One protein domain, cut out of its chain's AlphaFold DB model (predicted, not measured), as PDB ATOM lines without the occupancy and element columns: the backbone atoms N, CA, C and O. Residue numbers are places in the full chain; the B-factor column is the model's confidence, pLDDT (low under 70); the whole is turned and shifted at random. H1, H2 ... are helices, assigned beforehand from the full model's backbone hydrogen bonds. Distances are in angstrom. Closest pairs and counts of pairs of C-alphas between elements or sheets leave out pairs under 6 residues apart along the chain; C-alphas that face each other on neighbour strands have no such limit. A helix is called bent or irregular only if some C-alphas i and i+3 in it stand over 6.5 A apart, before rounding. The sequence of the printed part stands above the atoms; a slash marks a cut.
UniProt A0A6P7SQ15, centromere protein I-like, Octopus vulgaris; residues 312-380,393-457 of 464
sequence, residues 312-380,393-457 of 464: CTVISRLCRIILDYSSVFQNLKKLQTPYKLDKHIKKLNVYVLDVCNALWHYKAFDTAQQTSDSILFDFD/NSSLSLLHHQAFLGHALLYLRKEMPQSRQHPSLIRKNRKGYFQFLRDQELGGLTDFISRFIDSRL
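This is residues 312 to 380 and 393 to 457 of the 464 residues of the protein "centromere protein I-like" of Octopus vulgaris (UniProt A0A6P7SQ15). A helical hairpin of H1 and H2 makes one end of an elongated model, and a smaller pair of crossed helices, H3 and H4, makes the other. The short H5 crosses H1 between the two ends; the tip of the hairpin, residues 334 to 340, sticks out, and the unnamed stretch 362 to 380 loops over the side of H2 away from H1. The printed part has 134 residues with five named helices, H1 to H5 in chain order, and no named strand; its class is all helix. It is only just compact, close to loose, with a radius of gyration of the C-alphas of 16.7 A, and spans 61 by 34 by 27 A.

Find C-alpha 312 at (6.985, -28.511, 15.984); from there H1, residues 312 to 334, runs 33.5 A. H2, residues 342 to 361, begins at C-alpha 342 at (-5.799, -53.981, 3.498) and runs 26.1 A. Past the cut you meet H3, residues 402 to 415, 20.8 A long and irregular, with C-alphas 403 and 406 7.2 A apart. H4, residues 423 to 439, 18.6 A long, is irregular too: C-alphas 428 and 431 are 8.9 A apart, and it has a kink of 104 degrees near residue 430. H5, residues 443 to 452, runs 14.4 A and ends at C-alpha 452 at (-3.628, -35.250, 1.558).

Start at the hub, H5. It touches residues 315 to 323 of H1 at a steep tilt of 50 degrees, the same way; the closest C-alphas, of Arg 320 and Gly 444, are 4.3 A apart. H5 only just touches H2, with 3 pairs of C-alphas within 8 A, the closest those of Cys 356 and Ile 449 at 7.4 A. It touches residues 434 to 438 of H4, the closest C-alphas being those of Arg 438 and Thr 446, 6.3 A apart. In the hairpin, H1 and H2 run opposite ways at a shallow tilt of 33 degrees, only just short of steep; the closest C-alphas, of Phe 329 and Ile 345, are 7.1 A apart. H3 touches H4 about perpendicular, at 86 degrees, with the C-alphas of Ala 408 and Pro 423 closest at 6.1 A. H2 and H4 are apart. Every O i to N i+4 pair is within hydrogen-bond range in H1 and H5; in H2 it is 15 of 16, in H3 8 of 10, in H4 8 of 13.

Look for the two farthest C-alphas at Pro 338 and Gln 418, 61.3 A apart. Residues 381 to 392 are not printed, and C-alphas 380 and 393 are 12.1 A apart across that cut. Of the links printed whole, H4 to H5 is tight, H1 to H2 and H3 to H4 are short. The pLDDT is under 70 at residues 367 to 373, 418, 420 and 454 to 457.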
ATOM      1  N   CYS A 312       7.380 -28.527  17.399       94.00
ATOM      2  CA  CYS A 312       6.985 -28.511  15.984       94.00
ATOM      3  C   CYS A 312       7.755 -29.543  15.145       94.00
ATOM      4  O   CYS A 312       7.200 -30.132  14.215       94.00
ATOM      5  N   THR A 313       9.011 -29.811  15.506       95.06
ATOM      6  CA  THR A 313       9.870 -30.812  14.863       95.06
ATOM      7  C   THR A 313       9.327 -32.228  15.042       95.06
ATOM      8  O   THR A 313       9.356 -33.009  14.094       95.06
ATOM      9  N   VAL A 314       8.770 -32.548  16.214       97.06
ATOM     10  CA  VAL A 314       8.146 -33.848  16.511       97.06
ATOM     11  C   VAL A 314       6.938 -34.075  15.609       97.06
ATOM     12  O   VAL A 314       6.857 -35.107  14.945       97.06
ATOM     13  N   ILE A 315       6.050 -33.083  15.509       96.44
ATOM     14  CA  ILE A 315       4.858 -33.158  14.652       96.44
ATOM     15  C   ILE A 315       5.257 -33.248  13.173       96.44
ATOM     16  O   ILE A 315       4.720 -34.072  12.438       96.44
ATOM     17  N   SER A 316       6.240 -32.458  12.730       96.94
ATOM     18  CA  SER A 316       6.746 -32.510  11.351       96.94
ATOM     19  C   SER A 316       7.338 -33.880  10.996       96.94
ATOM     20  O   SER A 316       7.029 -34.427   9.934       96.94
ATOM     21  N   ARG A 317       8.138 -34.476  11.893       97.62
ATOM     22  CA  ARG A 317       8.685 -35.833  11.724       97.62
ATOM     23  C   ARG A 317       7.585 -36.892  11.725       97.62
ATOM     24  O   ARG A 317       7.596 -37.765  10.866       97.62
ATOM     25  N   LEU A 318       6.589 -36.784  12.606       97.31
ATOM     26  CA  LEU A 318       5.427 -37.679  12.612       97.31
ATOM     27  C   LEU A 318       4.653 -37.616  11.285       97.31
ATOM     28  O   LEU A 318       4.338 -38.655  10.706       97.31
ATOM     29  N   CYS A 319       4.395 -36.414  10.765       96.31
ATOM     30  CA  CYS A 319       3.770 -36.220   9.456       96.31
ATOM     31  C   CYS A 319       4.585 -36.867   8.325       96.31
ATOM     32  O   CYS A 319       4.003 -37.523   7.458       96.31
ATOM     33  N   ARG A 320       5.921 -36.740   8.357       96.88
ATOM     34  CA  ARG A 320       6.815 -37.432   7.417       96.88
ATOM     35  C   ARG A 320       6.681 -38.950   7.529       96.88
ATOM     36  O   ARG A 320       6.457 -39.595   6.517       96.88
ATOM     37  N   ILE A 321       6.735 -39.502   8.740       96.81
ATOM     38  CA  ILE A 321       6.589 -40.944   8.989       96.81
ATOM     39  C   ILE A 321       5.269 -41.464   8.402       96.81
ATOM     40  O   ILE A 321       5.272 -42.437   7.652       96.81
ATOM     41  N   ILE A 322       4.137 -40.804   8.678       95.44
ATOM     42  CA  ILE A 322       2.821 -41.214   8.150       95.44
ATOM     43  C   ILE A 322       2.798 -41.154   6.611       95.44
ATOM     44  O   ILE A 322       2.262 -42.057   5.959       95.44
ATOM     45  N   LEU A 323       3.394 -40.114   6.020       94.12
ATOM     46  CA  LEU A 323       3.523 -39.979   4.569       94.12
ATOM     47  C   LEU A 323       4.366 -41.115   3.967       94.12
ATOM     48  O   LEU A 323       3.970 -41.723   2.969       94.12
ATOM     49  N   ASP A 324       5.490 -41.440   4.595       94.25
ATOM     50  CA  ASP A 324       6.418 -42.472   4.145       94.25
ATOM     51  C   ASP A 324       5.791 -43.871   4.260       94.25
ATOM     52  O   ASP A 324       5.920 -44.671   3.331       94.25
ATOM     53  N   TYR A 325       4.984 -44.143   5.293       93.69
ATOM     54  CA  TYR A 325       4.143 -45.348   5.357       93.69
ATOM     55  C   TYR A 325       3.204 -45.469   4.149       93.69
ATOM     56  O   TYR A 325       3.047 -46.558   3.590       93.69
ATOM     57  N   SER A 326       2.598 -44.362   3.700       89.56
ATOM     58  CA  SER A 326       1.750 -44.363   2.499       89.56
ATOM     59  C   SER A 326       2.549 -44.780   1.260       89.56
ATOM     60  O   SER A 326       2.082 -45.599   0.466       89.56
ATOM     61  N   SER A 327       3.783 -44.284   1.130       89.56
ATOM     62  CA  SER A 327       4.688 -44.652   0.037       89.56
ATOM     63  C   SER A 327       5.082 -46.136   0.077       89.56
ATOM     64  O   SER A 327       5.014 -46.816  -0.950       89.56
ATOM     65  N   VAL A 328       5.376 -46.675   1.269       90.56
ATOM     66  CA  VAL A 328       5.682 -48.097   1.485       90.56
ATOM     67  C   VAL A 328       4.519 -48.971   1.030       90.56
ATOM     68  O   VAL A 328       4.710 -49.865   0.206       90.56
ATOM     69  N   PHE A 329       3.294 -48.703   1.492       90.00
ATOM     70  CA  PHE A 329       2.140 -49.517   1.098       90.00
ATOM     71  C   PHE A 329       1.815 -49.407  -0.396       90.00
ATOM     72  O   PHE A 329       1.389 -50.395  -0.997       90.00
ATOM     73  N   GLN A 330       2.030 -48.243  -1.019       87.81
ATOM     74  CA  GLN A 330       1.888 -48.086  -2.469       87.81
ATOM     75  C   GLN A 330       2.905 -48.944  -3.230       87.81
ATOM     76  O   GLN A 330       2.533 -49.612  -4.196       87.81
ATOM     77  N   ASN A 331       4.161 -48.974  -2.781       87.44
ATOM     78  CA  ASN A 331       5.205 -49.805  -3.381       87.44
ATOM     79  C   ASN A 331       4.912 -51.300  -3.199       87.44
ATOM     80  O   ASN A 331       4.943 -52.049  -4.173       87.44
ATOM     81  N   LEU A 332       4.519 -51.735  -1.999       84.75
ATOM     82  CA  LEU A 332       4.171 -53.136  -1.734       84.75
ATOM     83  C   LEU A 332       2.944 -53.604  -2.534       84.75
ATOM     84  O   LEU A 332       2.928 -54.726  -3.038       84.75
ATOM     85  N   LYS A 333       1.942 -52.735  -2.733       85.31
ATOM     86  CA  LYS A 333       0.805 -53.022  -3.625       85.31
ATOM     87  C   LYS A 333       1.244 -53.239  -5.072       85.31
ATOM     88  O   LYS A 333       0.782 -54.184  -5.706       85.31
ATOM     89  N   LYS A 334       2.143 -52.395  -5.591       86.69
ATOM     90  CA  LYS A 334       2.691 -52.541  -6.955       86.69
ATOM     91  C   LYS A 334       3.454 -53.854  -7.127       86.69
ATOM     92  O   LYS A 334       3.375 -54.462  -8.186       86.69
ATOM     93  N   LEU A 335       4.148 -54.300  -6.082       83.69
ATOM     94  CA  LEU A 335       4.896 -55.557  -6.069       83.69
ATOM     95  C   LEU A 335       4.013 -56.810  -5.919       83.69
ATOM     96  O   LEU A 335       4.557 -57.910  -5.884       83.69
ATOM     97  N   GLN A 336       2.683 -56.655  -5.826       78.81
ATOM     98  CA  GLN A 336       1.713 -57.751  -5.688       78.81
ATOM     99  C   GLN A 336       2.106 -58.757  -4.598       78.81
ATOM    100  O   GLN A 336       2.085 -59.973  -4.797       78.81
ATOM    101  N   THR A 337       2.509 -58.252  -3.431       74.44
ATOM    102  CA  THR A 337       2.949 -59.127  -2.344       74.44
ATOM    103  C   THR A 337       1.820 -60.064  -1.893       74.44
ATOM    104  O   THR A 337       0.681 -59.608  -1.788       74.44
ATOM    105  N   PRO A 338       2.111 -61.324  -1.517       70.44
ATOM    106  CA  PRO A 338       1.094 -62.302  -1.106       70.44
ATOM    107  C   PRO A 338       0.425 -61.990   0.250       70.44
ATOM    108  O   PRO A 338      -0.426 -62.745   0.716       70.44
ATOM    109  N   TYR A 339       0.813 -60.898   0.915       77.81
ATOM    110  CA  TYR A 339       0.373 -60.557   2.264       77.81
ATOM    111  C   TYR A 339      -0.853 -59.639   2.270       77.81
ATOM    112  O   TYR A 339      -0.990 -58.732   1.448       77.81
ATOM    113  N   LYS A 340      -1.736 -59.832   3.257       80.00
ATOM    114  CA  LYS A 340      -2.963 -59.039   3.426       80.00
ATOM    115  C   LYS A 340      -2.657 -57.668   4.045       80.00
ATOM    116  O   LYS A 340      -2.619 -57.527   5.265       80.00
ATOM    117  N   LEU A 341      -2.480 -56.650   3.203       83.19
ATOM    118  CA  LEU A 341      -2.165 -55.276   3.630       83.19
ATOM    119  C   LEU A 341      -3.407 -54.415   3.929       83.19
ATOM    120  O   LEU A 341      -3.291 -53.374   4.573       83.19
ATOM    121  N   ASP A 342      -4.601 -54.836   3.502       84.94
ATOM    122  CA  ASP A 342      -5.799 -53.981   3.498       84.94
ATOM    123  C   ASP A 342      -6.182 -53.439   4.876       84.94
ATOM    124  O   ASP A 342      -6.552 -52.273   5.000       84.94
ATOM    125  N   LYS A 343      -6.049 -54.255   5.929       87.62
ATOM    126  CA  LYS A 343      -6.329 -53.827   7.309       87.62
ATOM    127  C   LYS A 343      -5.411 -52.678   7.740       87.62
ATOM    128  O   LYS A 343      -5.875 -51.718   8.347       87.62
ATOM    129  N   HIS A 344      -4.126 -52.764   7.408       87.50
ATOM    130  CA  HIS A 344      -3.129 -51.756   7.774       87.50
ATOM    131  C   HIS A 344      -3.293 -50.476   6.957       87.50
ATOM    132  O   HIS A 344      -3.184 -49.388   7.507       87.50
ATOM    133  N   ILE A 345      -3.646 -50.601   5.675       89.31
ATOM    134  CA  ILE A 345      -3.919 -49.456   4.800       89.31
ATOM    135  C   ILE A 345      -5.168 -48.704   5.257       89.31
ATOM    136  O   ILE A 345      -5.141 -47.481   5.336       89.31
ATOM    137  N   LYS A 346      -6.245 -49.419   5.613       89.75
ATOM    138  CA  LYS A 346      -7.442 -48.798   6.201       89.75
ATOM    139  C   LYS A 346      -7.093 -48.037   7.478       89.75
ATOM    140  O   LYS A 346      -7.457 -46.875   7.604       89.75
ATOM    141  N   LYS A 347      -6.317 -48.656   8.374       90.94
ATOM    142  CA  LYS A 347      -5.873 -48.021   9.621       90.94
ATOM    143  C   LYS A 347      -4.996 -46.783   9.374       90.94
ATOM    144  O   LYS A 347      -5.173 -45.772  10.041       90.94
ATOM    145  N   LEU A 348      -4.092 -46.830   8.393       91.94
ATOM    146  CA  LEU A 348      -3.276 -45.675   8.011       91.94
ATOM    147  C   LEU A 348      -4.129 -44.536   7.435       91.94
ATOM    148  O   LEU A 348      -3.888 -43.379   7.758       91.94
ATOM    149  N   ASN A 349      -5.129 -44.847   6.607       91.38
ATOM    150  CA  ASN A 349      -6.036 -43.832   6.068       91.38
ATOM    151  C   ASN A 349      -6.804 -43.116   7.184       91.38
ATOM    152  O   ASN A 349      -6.966 -41.901   7.113       91.38
ATOM    153  N   VAL A 350      -7.213 -43.841   8.231       91.12
ATOM    154  CA  VAL A 350      -7.787 -43.223   9.433       91.12
ATOM    155  C   VAL A 350      -6.781 -42.286  10.102       91.12
ATOM    156  O   VAL A 350      -7.126 -41.143  10.369       91.12
ATOM    157  N   TYR A 351      -5.525 -42.707  10.307       92.81
ATOM    158  CA  TYR A 351      -4.504 -41.819  10.892       92.81
ATOM    159  C   TYR A 351      -4.333 -40.535  10.080       92.81
ATOM    160  O   TYR A 351      -4.228 -39.453  10.651       92.81
ATOM    161  N   VAL A 352      -4.314 -40.642   8.748       92.38
ATOM    162  CA  VAL A 352      -4.231 -39.479   7.860       92.38
ATOM    163  C   VAL A 352      -5.420 -38.545   8.083       92.38
ATOM    164  O   VAL A 352      -5.216 -37.345   8.254       92.38
ATOM    165  N   LEU A 353      -6.643 -39.079   8.115       90.31
ATOM    166  CA  LEU A 353      -7.857 -38.291   8.340       90.31
ATOM    167  C   LEU A 353      -7.855 -37.615   9.716       90.31
ATOM    168  O   LEU A 353      -8.088 -36.411   9.788       90.31
ATOM    169  N   ASP A 354      -7.527 -38.344  10.782       90.88
ATOM    170  CA  ASP A 354      -7.485 -37.821  12.151       90.88
ATOM    171  C   ASP A 354      -6.433 -36.706  12.295       90.88
ATOM    172  O   ASP A 354      -6.709 -35.649  12.868       90.88
ATOM    173  N   VAL A 355      -5.243 -36.884  11.707       92.44
ATOM    174  CA  VAL A 355      -4.182 -35.863  11.706       92.44
ATOM    175  C   VAL A 355      -4.583 -34.638  10.878       92.44
ATOM    176  O   VAL A 355      -4.364 -33.508  11.318       92.44
ATOM    177  N   CYS A 356      -5.219 -34.816   9.717       90.62
ATOM    178  CA  CYS A 356      -5.762 -33.706   8.926       90.62
ATOM    179  C   CYS A 356      -6.871 -32.956   9.684       90.62
ATOM    180  O   CYS A 356      -6.914 -31.721   9.674       90.62
ATOM    181  N   ASN A 357      -7.749 -33.683  10.375       89.19
ATOM    182  CA  ASN A 357      -8.814 -33.110  11.193       89.19
ATOM    183  C   ASN A 357      -8.258 -32.298  12.364       89.19
ATOM    184  O   ASN A 357      -8.766 -31.207  12.639       89.19
ATOM    185  N   ALA A 358      -7.189 -32.780  12.996       89.81
ATOM    186  CA  ALA A 358      -6.517 -32.077  14.078       89.81
ATOM    187  C   ALA A 358      -5.757 -30.835  13.604       89.81
ATOM    188  O   ALA A 358      -6.023 -29.732  14.085       89.81
ATOM    189  N   LEU A 359      -4.851 -30.987  12.636       90.81
ATOM    190  CA  LEU A 359      -3.939 -29.913  12.243       90.81
ATOM    191  C   LEU A 359      -4.600 -28.863  11.335       90.81
ATOM    192  O   LEU A 359      -4.256 -27.681  11.425       90.81
ATOM    193  N   TRP A 360      -5.543 -29.257  10.467       88.31
ATOM    194  CA  TRP A 360      -6.053 -28.384   9.401       88.31
ATOM    195  C   TRP A 360      -7.551 -28.085   9.456       88.31
ATOM    196  O   TRP A 360      -7.937 -26.925   9.290       88.31
ATOM    197  N   HIS A 361      -8.407 -29.093   9.659       85.38
ATOM    198  CA  HIS A 361      -9.863 -28.896   9.576       85.38
ATOM    199  C   HIS A 361     -10.511 -28.405  10.874       85.38
ATOM    200  O   HIS A 361     -11.672 -28.006  10.824       85.38
ATOM    201  N   TYR A 362      -9.772 -28.338  11.988       87.00
ATOM    202  CA  TYR A 362     -10.282 -27.919  13.302       87.00
ATOM    203  C   TYR A 362     -11.413 -28.841  13.804       87.00
ATOM    204  O   TYR A 362     -12.439 -28.355  14.275       87.00
ATOM    205  N   LYS A 363     -11.258 -30.164  13.645       84.19
ATOM    206  CA  LYS A 363     -12.286 -31.186  13.941       84.19
ATOM    207  C   LYS A 363     -11.766 -32.377  14.760       84.19
ATOM    208  O   LYS A 363     -12.350 -33.450  14.702       84.19
ATOM    209  N   ALA A 364     -10.668 -32.216  15.503       82.31
ATOM    210  CA  ALA A 364     -10.048 -33.320  16.253       82.31
ATOM    211  C   ALA A 364     -11.022 -34.064  17.191       82.31
ATOM    212  O   ALA A 364     -10.961 -35.284  17.290       82.31
ATOM    213  N   PHE A 365     -11.921 -33.330  17.852       83.75
ATOM    214  CA  PHE A 365     -12.824 -33.836  18.891       83.75
ATOM    215  C   PHE A 365     -14.304 -33.594  18.547       83.75
ATOM    216  O   PHE A 365     -15.148 -33.471  19.435       83.75
ATOM    217  N   ASP A 366     -14.632 -33.428  17.262       77.25
ATOM    218  CA  ASP A 366     -16.006 -33.167  16.831       77.25
ATOM    219  C   ASP A 366     -16.827 -34.463  16.793       77.25
ATOM    220  O   ASP A 366     -16.826 -35.185  15.801       77.25
ATOM    221  N   THR A 367     -17.560 -34.744  17.870       65.50
ATOM    222  CA  THR A 367     -18.372 -35.962  18.025       65.50
ATOM    223  C   THR A 367     -19.560 -36.052  17.061       65.50
ATOM    224  O   THR A 367     -20.096 -37.138  16.861       65.50
ATOM    225  N   ALA A 368     -19.977 -34.945  16.430       59.12
ATOM    226  CA  ALA A 368     -21.093 -34.933  15.478       59.12
ATOM    227  C   ALA A 368     -20.679 -35.331  14.049       59.12
ATOM    228  O   ALA A 368     -21.526 -35.734  13.252       59.12
ATOM    229  N   GLN A 369     -19.391 -35.192  13.713       55.34
ATOM    230  CA  GLN A 369     -18.830 -35.492  12.386       55.34
ATOM    231  C   GLN A 369     -17.636 -36.448  12.427       55.34
ATOM    232  O   GLN A 369     -17.073 -36.747  11.371       55.34
ATOM    233  N   GLN A 370     -17.242 -36.932  13.609       56.03
ATOM    234  CA  GLN A 370     -16.333 -38.060  13.731       56.03
ATOM    235  C   GLN A 370     -16.930 -39.209  12.923       56.03
ATOM    236  O   GLN A 370     -17.980 -39.763  13.244       56.03
ATOM    237  N   THR A 371     -16.269 -39.537  11.815       56.06
ATOM    238  CA  THR A 371     -16.489 -40.805  11.132       56.06
ATOM    239  C   THR A 371     -16.371 -41.893  12.192       56.06
ATOM    240  O   THR A 371     -15.435 -41.830  12.988       56.06
ATOM    241  N   SER A 372     -17.273 -42.873  12.200       54.75
ATOM    242  CA  SER A 372     -17.358 -44.004  13.151       54.75
ATOM    243  C   SER A 372     -16.065 -44.816  13.356       54.75
ATOM    244  O   SER A 372     -16.052 -45.775  14.121       54.75
ATOM    245  N   ASP A 373     -14.994 -44.434  12.666       68.38
ATOM    246  CA  ASP A 373     -13.725 -45.120  12.529       68.38
ATOM    247  C   ASP A 373     -12.538 -44.262  13.027       68.38
ATOM    248  O   ASP A 373     -11.408 -44.642  12.749       68.38
ATOM    249  N   SER A 374     -12.742 -43.113  13.699       80.56
ATOM    250  CA  SER A 374     -11.645 -42.340  14.333       80.56
ATOM    251  C   SER A 374     -10.895 -43.221  15.334       80.56
ATOM    252  O   SER A 374     -11.518 -43.962  16.086       80.56
ATOM    253  N   ILE A 375      -9.558 -43.159  15.357       85.44
ATOM    254  CA  ILE A 375      -8.740 -44.007  16.246       85.44
ATOM    255  C   ILE A 375      -7.839 -43.162  17.153       85.44
ATOM    256  O   ILE A 375      -7.578 -43.554  18.289       85.44
ATOM    257  N   LEU A 376      -7.327 -42.018  16.684       86.81
ATOM    258  CA  LEU A 376      -6.348 -41.241  17.458       86.81
ATOM    259  C   LEU A 376      -6.981 -40.459  18.616       86.81
ATOM    260  O   LEU A 376      -6.343 -40.285  19.655       86.81
ATOM    261  N   PHE A 377      -8.221 -40.000  18.435       84.81
ATOM    262  CA  PHE A 377      -8.956 -39.166  19.394       84.81
ATOM    263  C   PHE A 377     -10.347 -39.738  19.703       84.81
ATOM    264  O   PHE A 377     -11.311 -38.994  19.871       84.81
ATOM    265  N   ASP A 378     -10.452 -41.067  19.752       83.56
ATOM    266  CA  ASP A 378     -11.688 -41.781  20.097       83.56
ATOM    267  C   ASP A 378     -11.920 -41.799  21.618       83.56
ATOM    268  O   ASP A 378     -11.746 -42.807  22.301       83.56
ATOM    269  N   PHE A 379     -12.209 -40.624  22.176       82.12
ATOM    270  CA  PHE A 379     -12.621 -40.454  23.565       82.12
ATOM    271  C   PHE A 379     -13.391 -39.143  23.746       82.12
ATOM    272  O   PHE A 379     -13.243 -38.195  22.973       82.12
ATOM    273  N   ASP A 380     -14.191 -39.061  24.811       83.12
ATOM    274  CA  ASP A 380     -14.873 -37.819  25.165       83.12
ATOM    275  C   ASP A 380     -13.880 -36.817  25.766       83.12
ATOM    276  O   ASP A 380     -13.473 -36.932  26.925       83.12
ATOM    277  N   ASN A 393     -11.678 -27.986  19.720       82.81
ATOM    278  CA  ASN A 393     -11.473 -28.462  18.350       82.81
ATOM    279  C   ASN A 393     -10.442 -27.656  17.548       82.81
ATOM    280  O   ASN A 393      -9.822 -28.172  16.619       82.81
ATOM    281  N   SER A 394     -10.228 -26.392  17.916       83.75
ATOM    282  CA  SER A 394      -9.211 -25.553  17.290       83.75
ATOM    283  C   SER A 394      -7.840 -25.643  17.958       83.75
ATOM    284  O   SER A 394      -6.876 -25.175  17.356       83.75
ATOM    285  N   SER A 395      -7.721 -26.253  19.144       87.12
ATOM    286  CA  SER A 395      -6.483 -26.236  19.936       87.12
ATOM    287  C   SER A 395      -5.323 -26.951  19.247       87.12
ATOM    288  O   SER A 395      -4.194 -26.493  19.359       87.12
ATOM    289  N   LEU A 396      -5.596 -28.014  18.485       89.06
ATOM    290  CA  LEU A 396      -4.577 -28.772  17.749       89.06
ATOM    291  C   LEU A 396      -4.303 -28.227  16.340       89.06
ATOM    292  O   LEU A 396      -3.435 -28.734  15.633       89.06
ATOM    293  N   SER A 397      -5.005 -27.176  15.918       90.81
ATOM    294  CA  SER A 397      -4.801 -26.602  14.587       90.81
ATOM    295  C   SER A 397      -3.444 -25.919  14.458       90.81
ATOM    296  O   SER A 397      -2.968 -25.312  15.412       90.81
ATOM    297  N   LEU A 398      -2.869 -25.874  13.254       89.38
ATOM    298  CA  LEU A 398      -1.576 -25.213  12.993       89.38
ATOM    299  C   LEU A 398      -1.464 -23.757  13.472       89.38
ATOM    300  O   LEU A 398      -0.358 -23.233  13.599       89.38
ATOM    301  N   LEU A 399      -2.595 -23.086  13.689       87.81
ATOM    302  CA  LEU A 399      -2.642 -21.705  14.161       87.81
ATOM    303  C   LEU A 399      -2.618 -21.587  15.689       87.81
ATOM    304  O   LEU A 399      -2.134 -20.584  16.206       87.81
ATOM    305  N   HIS A 400      -3.166 -22.571  16.404       88.19
ATOM    306  CA  HIS A 400      -3.380 -22.494  17.856       88.19
ATOM    307  C   HIS A 400      -2.646 -23.588  18.636       88.19
ATOM    308  O   HIS A 400      -2.550 -23.500  19.857       88.19
ATOM    309  N   HIS A 401      -2.098 -24.583  17.942       92.00
ATOM    310  CA  HIS A 401      -1.293 -25.635  18.529       92.00
ATOM    311  C   HIS A 401      -0.067 -25.029  19.209       92.00
ATOM    312  O   HIS A 401       0.660 -24.234  18.610       92.00
ATOM    313  N   GLN A 402       0.199 -25.445  20.448       91.31
ATOM    314  CA  GLN A 402       1.279 -24.901  21.274       91.31
ATOM    315  C   GLN A 402       2.640 -24.933  20.559       91.31
ATOM    316  O   GLN A 402       3.347 -23.930  20.538       91.31
ATOM    317  N   ALA A 403       2.954 -26.049  19.899       93.44
ATOM    318  CA  ALA A 403       4.140 -26.208  19.055       93.44
ATOM    319  C   ALA A 403       4.308 -25.164  17.931       93.44
ATOM    320  O   ALA A 403       5.435 -24.832  17.574       93.44
ATOM    321  N   PHE A 404       3.217 -24.651  17.353       92.94
ATOM    322  CA  PHE A 404       3.262 -23.756  16.190       92.94
ATOM    323  C   PHE A 404       2.948 -22.297  16.528       92.94
ATOM    324  O   PHE A 404       3.237 -21.417  15.721       92.94
ATOM    325  N   LEU A 405       2.423 -22.006  17.722       90.81
ATOM    326  CA  LEU A 405       2.040 -20.651  18.124       90.81
ATOM    327  C   LEU A 405       3.204 -19.649  18.007       90.81
ATOM    328  O   LEU A 405       3.016 -18.534  17.520       90.81
ATOM    329  N   GLY A 406       4.418 -20.056  18.391       90.50
ATOM    330  CA  GLY A 406       5.621 -19.232  18.232       90.50
ATOM    331  C   GLY A 406       5.918 -18.901  16.765       90.50
ATOM    332  O   GLY A 406       6.144 -17.740  16.425       90.50
ATOM    333  N   HIS A 407       5.830 -19.895  15.879       91.44
ATOM    334  CA  HIS A 407       6.011 -19.711  14.437       91.44
ATOM    335  C   HIS A 407       4.913 -18.833  13.821       91.44
ATOM    336  O   HIS A 407       5.218 -17.955  13.014       91.44
ATOM    337  N   ALA A 408       3.657 -19.007  14.239       91.00
ATOM    338  CA  ALA A 408       2.532 -18.182  13.805       91.00
ATOM    339  C   ALA A 408       2.751 -16.697  14.145       91.00
ATOM    340  O   ALA A 408       2.568 -15.824  13.295       91.00
ATOM    341  N   LEU A 409       3.202 -16.401  15.367       89.44
ATOM    342  CA  LEU A 409       3.503 -15.033  15.792       89.44
ATOM    343  C   LEU A 409       4.714 -14.445  15.057       89.44
ATOM    344  O   LEU A 409       4.684 -13.275  14.678       89.44
ATOM    345  N   LEU A 410       5.763 -15.238  14.819       90.31
ATOM    346  CA  LEU A 410       6.927 -14.803  14.040       90.31
ATOM    347  C   LEU A 410       6.551 -14.455  12.597       90.31
ATOM    348  O   LEU A 410       6.987 -13.424  12.089       90.31
ATOM    349  N   TYR A 411       5.714 -15.271  11.959       91.12
ATOM    350  CA  TYR A 411       5.193 -14.986  10.626       91.12
ATOM    351  C   TYR A 411       4.369 -13.691  10.606       91.12
ATOM    352  O   TYR A 411       4.625 -12.807   9.791       91.12
ATOM    353  N   LEU A 412       3.442 -13.523  11.557       89.31
ATOM    354  CA  LEU A 412       2.630 -12.306  11.653       89.31
ATOM    355  C   LEU A 412       3.467 -11.048  11.900       89.31
ATOM    356  O   LEU A 412       3.138  -9.998  11.363       89.31
ATOM    357  N   ARG A 413       4.562 -11.139  12.664       86.94
ATOM    358  CA  ARG A 413       5.498 -10.018  12.852       86.94
ATOM    359  C   ARG A 413       6.207  -9.616  11.564       86.94
ATOM    360  O   ARG A 413       6.446  -8.428  11.373       86.94
ATOM    361  N   LYS A 414       6.551 -10.585  10.710       86.56
ATOM    362  CA  LYS A 414       7.189 -10.321   9.413       86.56
ATOM    363  C   LYS A 414       6.217  -9.666   8.430       86.56
ATOM    364  O   LYS A 414       6.582  -8.695   7.782       86.56
ATOM    365  N   GLU A 415       4.986 -10.165   8.360       84.50
ATOM    366  CA  GLU A 415       3.979  -9.695   7.399       84.50
ATOM    367  C   GLU A 415       3.245  -8.421   7.850       84.50
ATOM    368  O   GLU A 415       2.864  -7.590   7.029       84.50
ATOM    369  N   MET A 416       3.002  -8.257   9.157       80.38
ATOM    370  CA  MET A 416       2.207  -7.158   9.718       80.38
ATOM    371  C   MET A 416       2.792  -6.631  11.043       80.38
ATOM    372  O   MET A 416       2.268  -6.921  12.123       80.38
ATOM    373  N   PRO A 417       3.843  -5.795  10.998       74.31
ATOM    374  CA  PRO A 417       4.517  -5.304  12.202       74.31
ATOM    375  C   PRO A 417       3.670  -4.353  13.071       74.31
ATOM    376  O   PRO A 417       3.954  -4.214  14.258       74.31
ATOM    377  N   GLN A 418       2.629  -3.714  12.519       67.12
ATOM    378  CA  GLN A 418       1.859  -2.649  13.189       67.12
ATOM    379  C   GLN A 418       0.437  -3.051  13.643       67.12
ATOM    380  O   GLN A 418      -0.260  -2.232  14.241       67.12
ATOM    381  N   SER A 419      -0.027  -4.280  13.379       70.69
ATOM    382  CA  SER A 419      -1.402  -4.712  13.687       70.69
ATOM    383  C   SER A 419      -1.486  -5.657  14.893       70.69
ATOM    384  O   SER A 419      -0.493  -6.217  15.360       70.69
ATOM    385  N   ARG A 420      -2.700  -5.837  15.432       67.69
ATOM    386  CA  ARG A 420      -2.972  -6.752  16.553       67.69
ATOM    387  C   ARG A 420      -2.670  -8.196  16.116       67.69
ATOM    388  O   ARG A 420      -3.360  -8.736  15.261       67.69
ATOM    389  N   GLN A 421      -1.656  -8.825  16.710       72.62
ATOM    390  CA  GLN A 421      -1.125 -10.131  16.289       72.62
ATOM    391  C   GLN A 421      -1.974 -11.297  16.819       72.62
ATOM    392  O   GLN A 421      -1.597 -11.965  17.778       72.62
ATOM    393  N   HIS A 422      -3.139 -11.539  16.214       81.62
ATOM    394  CA  HIS A 422      -3.944 -12.728  16.512       81.62
ATOM    395  C   HIS A 422      -3.693 -13.840  15.473       81.62
ATOM    396  O   HIS A 422      -3.862 -13.571  14.279       81.62
ATOM    397  N   PRO A 423      -3.380 -15.095  15.868       80.81
ATOM    398  CA  PRO A 423      -3.083 -16.194  14.936       80.81
ATOM    399  C   PRO A 423      -4.154 -16.443  13.863       80.81
ATOM    400  O   PRO A 423      -3.834 -16.767  12.722       80.81
ATOM    401  N   SER A 424      -5.435 -16.210  14.176       82.69
ATOM    402  CA  SER A 424      -6.532 -16.308  13.194       82.69
ATOM    403  C   SER A 424      -6.373 -15.414  11.958       82.69
ATOM    404  O   SER A 424      -6.974 -15.720  10.930       82.69
ATOM    405  N   LEU A 425      -5.575 -14.339  12.015       82.62
ATOM    406  CA  LEU A 425      -5.312 -13.471  10.860       82.62
ATOM    407  C   LEU A 425      -4.594 -14.208   9.722       82.62
ATOM    408  O   LEU A 425      -4.810 -13.887   8.553       82.62
ATOM    409  N   ILE A 426      -3.830 -15.255  10.050       83.38
ATOM    410  CA  ILE A 426      -3.127 -16.105   9.080       83.38
ATOM    411  C   ILE A 426      -4.107 -16.813   8.137       83.38
ATOM    412  O   ILE A 426      -3.750 -17.134   7.006       83.38
ATOM    413  N   ARG A 427      -5.379 -16.991   8.534       80.19
ATOM    414  CA  ARG A 427      -6.405 -17.595   7.668       80.19
ATOM    415  C   ARG A 427      -6.565 -16.867   6.329       80.19
ATOM    416  O   ARG A 427      -6.958 -17.517   5.371       80.19
ATOM    417  N   LYS A 428      -6.241 -15.569   6.253       79.94
ATOM    418  CA  LYS A 428      -6.295 -14.775   5.013       79.94
ATOM    419  C   LYS A 428      -5.171 -15.106   4.025       79.94
ATOM    420  O   LYS A 428      -5.352 -14.916   2.830       79.94
ATOM    421  N   ASN A 429      -4.024 -15.587   4.510       82.62
ATOM    422  CA  ASN A 429      -2.873 -15.958   3.685       82.62
ATOM    423  C   ASN A 429      -2.223 -17.250   4.213       82.62
ATOM    424  O   ASN A 429      -1.089 -17.250   4.698       82.62
ATOM    425  N   ARG A 430      -2.961 -18.366   4.127       82.94
ATOM    426  CA  ARG A 430      -2.464 -19.682   4.562       82.94
ATOM    427  C   ARG A 430      -1.256 -20.138   3.747       82.94
ATOM    428  O   ARG A 430      -0.353 -20.738   4.316       82.94
ATOM    429  N   LYS A 431      -1.221 -19.818   2.447       83.94
ATOM    430  CA  LYS A 431      -0.130 -20.180   1.526       83.94
ATOM    431  C   LYS A 431       1.206 -19.571   1.953       83.94
ATOM    432  O   LYS A 431       2.191 -20.298   2.034       83.94
ATOM    433  N   GLY A 432       1.222 -18.278   2.288       85.44
ATOM    434  CA  GLY A 432       2.428 -17.603   2.775       85.44
ATOM    435  C   GLY A 432       2.946 -18.197   4.086       85.44
ATOM    436  O   GLY A 432       4.137 -18.476   4.209       85.44
ATOM    437  N   TYR A 433       2.049 -18.507   5.028       88.50
ATOM    438  CA  TYR A 433       2.439 -19.175   6.274       88.50
ATOM    439  C   TYR A 433       2.983 -20.584   6.031       88.50
ATOM    440  O   TYR A 433       3.934 -21.007   6.681       88.50
ATOM    441  N   PHE A 434       2.420 -21.303   5.063       87.56
ATOM    442  CA  PHE A 434       2.876 -22.637   4.697       87.56
ATOM    443  C   PHE A 434       4.294 -22.637   4.125       87.56
ATOM    444  O   PHE A 434       5.121 -23.458   4.519       87.56
ATOM    445  N   GLN A 435       4.583 -21.680   3.241       89.00
ATOM    446  CA  GLN A 435       5.931 -21.480   2.721       89.00
ATOM    447  C   GLN A 435       6.897 -21.102   3.847       89.00
ATOM    448  O   GLN A 435       7.961 -21.700   3.957       89.00
ATOM    449  N   PHE A 436       6.482 -20.211   4.751       92.19
ATOM    450  CA  PHE A 436       7.274 -19.866   5.928       92.19
ATOM    451  C   PHE A 436       7.598 -21.092   6.795       92.19
ATOM    452  O   PHE A 436       8.740 -21.247   7.209       92.19
ATOM    453  N   LEU A 437       6.639 -21.988   7.054       91.81
ATOM    454  CA  LEU A 437       6.903 -23.221   7.807       91.81
ATOM    455  C   LEU A 437       7.896 -24.137   7.079       91.81
ATOM    456  O   LEU A 437       8.766 -24.723   7.723       91.81
ATOM    457  N   ARG A 438       7.812 -24.232   5.747       91.88
ATOM    458  CA  ARG A 438       8.785 -24.982   4.941       91.88
ATOM    459  C   ARG A 438      10.192 -24.388   5.059       91.88
ATOM    460  O   ARG A 438      11.141 -25.147   5.242       91.88
ATOM    461  N   ASP A 439      10.313 -23.062   5.050       92.44
ATOM    462  CA  ASP A 439      11.586 -22.352   5.241       92.44
ATOM    463  C   ASP A 439      12.153 -22.513   6.670       92.44
ATOM    464  O   ASP A 439      13.324 -22.240   6.908       92.44
ATOM    465  N   GLN A 440      11.339 -22.954   7.637       92.56
ATOM    466  CA  GLN A 440      11.754 -23.307   9.004       92.56
ATOM    467  C   GLN A 440      12.088 -24.804   9.162       92.56
ATOM    468  O   GLN A 440      12.005 -25.337  10.264       92.56
ATOM    469  N   GLU A 441      12.413 -25.499   8.068       92.88
ATOM    470  CA  GLU A 441      12.753 -26.934   8.042       92.88
ATOM    471  C   GLU A 441      11.602 -27.874   8.459       92.88
ATOM    472  O   GLU A 441      11.793 -29.069   8.694       92.88
ATOM    473  N   LEU A 442      10.353 -27.393   8.467       93.88
ATOM    474  CA  LEU A 442       9.167 -28.206   8.774       93.88
ATOM    475  C   LEU A 442       8.605 -28.895   7.518       93.88
ATOM    476  O   LEU A 442       7.393 -28.966   7.297       93.88
ATOM    477  N   GLY A 443       9.507 -29.426   6.687       92.12
ATOM    478  CA  GLY A 443       9.185 -30.024   5.392       92.12
ATOM    479  C   GLY A 443       8.232 -31.219   5.489       92.12
ATOM    480  O   GLY A 443       7.319 -31.338   4.678       92.12
ATOM    481  N   GLY A 444       8.392 -32.070   6.511       92.69
ATOM    482  CA  GLY A 444       7.540 -33.246   6.737       92.69
ATOM    483  C   GLY A 444       6.063 -32.904   6.929       92.69
ATOM    484  O   GLY A 444       5.202 -33.505   6.285       92.69
ATOM    485  N   LEU A 445       5.774 -31.878   7.734       94.06
ATOM    486  CA  LEU A 445       4.425 -31.328   7.876       94.06
ATOM    487  C   LEU A 445       3.901 -30.781   6.543       94.06
ATOM    488  O   LEU A 445       2.765 -31.062   6.155       94.06
ATOM    489  N   THR A 446       4.720 -29.982   5.851       92.00
ATOM    490  CA  THR A 446       4.259 -29.304   4.636       92.00
ATOM    491  C   THR A 446       3.945 -30.288   3.512       92.00
ATOM    492  O   THR A 446       2.914 -30.174   2.847       92.00
ATOM    493  N   ASP A 447       4.777 -31.314   3.357       92.50
ATOM    494  CA  ASP A 447       4.603 -32.338   2.336       92.50
ATOM    495  C   ASP A 447       3.371 -33.197   2.635       92.50
ATOM    496  O   ASP A 447       2.575 -33.457   1.733       92.50
ATOM    497  N   PHE A 448       3.151 -33.553   3.903       93.38
ATOM    498  CA  PHE A 448       1.972 -34.302   4.338       93.38
ATOM    499  C   PHE A 448       0.663 -33.580   3.992       93.38
ATOM    500  O   PHE A 448      -0.213 -34.153   3.341       93.38
ATOM    501  N   ILE A 449       0.535 -32.306   4.365       89.56
ATOM    502  CA  ILE A 449      -0.675 -31.524   4.075       89.56
ATOM    503  C   ILE A 449      -0.841 -31.339   2.567       89.56
ATOM    504  O   ILE A 449      -1.937 -31.539   2.054       89.56
ATOM    505  N   SER A 450       0.235 -31.037   1.833       89.06
ATOM    506  CA  SER A 450       0.153 -30.900   0.373       89.06
ATOM    507  C   SER A 450      -0.319 -32.187  -0.318       89.06
ATOM    508  O   SER A 450      -1.048 -32.133  -1.300       89.06
ATOM    509  N   ARG A 451       0.040 -33.364   0.218       88.75
ATOM    510  CA  ARG A 451      -0.351 -34.671  -0.327       88.75
ATOM    511  C   ARG A 451      -1.829 -34.988  -0.099       88.75
ATOM    512  O   ARG A 451      -2.462 -35.549  -0.989       88.75
ATOM    513  N   PHE A 452      -2.335 -34.722   1.105       84.69
ATOM    514  CA  PHE A 452      -3.628 -35.250   1.558       84.69
ATOM    515  C   PHE A 452      -4.748 -34.213   1.613       84.69
ATOM    516  O   PHE A 452      -5.917 -34.587   1.583       84.69
ATOM    517  N   ILE A 453      -4.410 -32.928   1.674       79.19
ATOM    518  CA  ILE A 453      -5.380 -31.832   1.736       79.19
ATOM    519  C   ILE A 453      -5.451 -31.086   0.393       79.19
ATOM    520  O   ILE A 453      -6.461 -30.435   0.124       79.19
ATOM    521  N   ASP A 454      -4.445 -31.209  -0.489       64.31
ATOM    522  CA  ASP A 454      -4.367 -30.385  -1.696       64.31
ATOM    523  C   ASP A 454      -4.730 -31.104  -3.013       64.31
ATOM    524  O   ASP A 454      -3.992 -31.925  -3.552       64.31
ATOM    525  N   SER A 455      -5.865 -30.693  -3.588       41.72
ATOM    526  CA  SER A 455      -6.047 -30.602  -5.047       41.72
ATOM    527  C   SER A 455      -6.436 -29.185  -5.503       41.72
ATOM    528  O   SER A 455      -6.853 -29.012  -6.650       41.72
ATOM    529  N   ARG A 456      -6.315 -28.191  -4.602       42.81
ATOM    530  CA  ARG A 456      -6.415 -26.725  -4.752       42.81
ATOM    531  C   ARG A 456      -6.567 -26.085  -3.354       42.81
ATOM    532  O   ARG A 456      -7.681 -26.009  -2.842       42.81
ATOM    533  N   LEU A 457      -5.487 -25.579  -2.752       50.12
ATOM    534  CA  LEU A 457      -5.509 -24.714  -1.567       50.12
ATOM    535  C   LEU A 457      -6.469 -23.540  -1.838       50.12
ATOM    536  O   LEU A 457      -6.131 -22.625  -2.597       50.12
TER     537      LEU A 457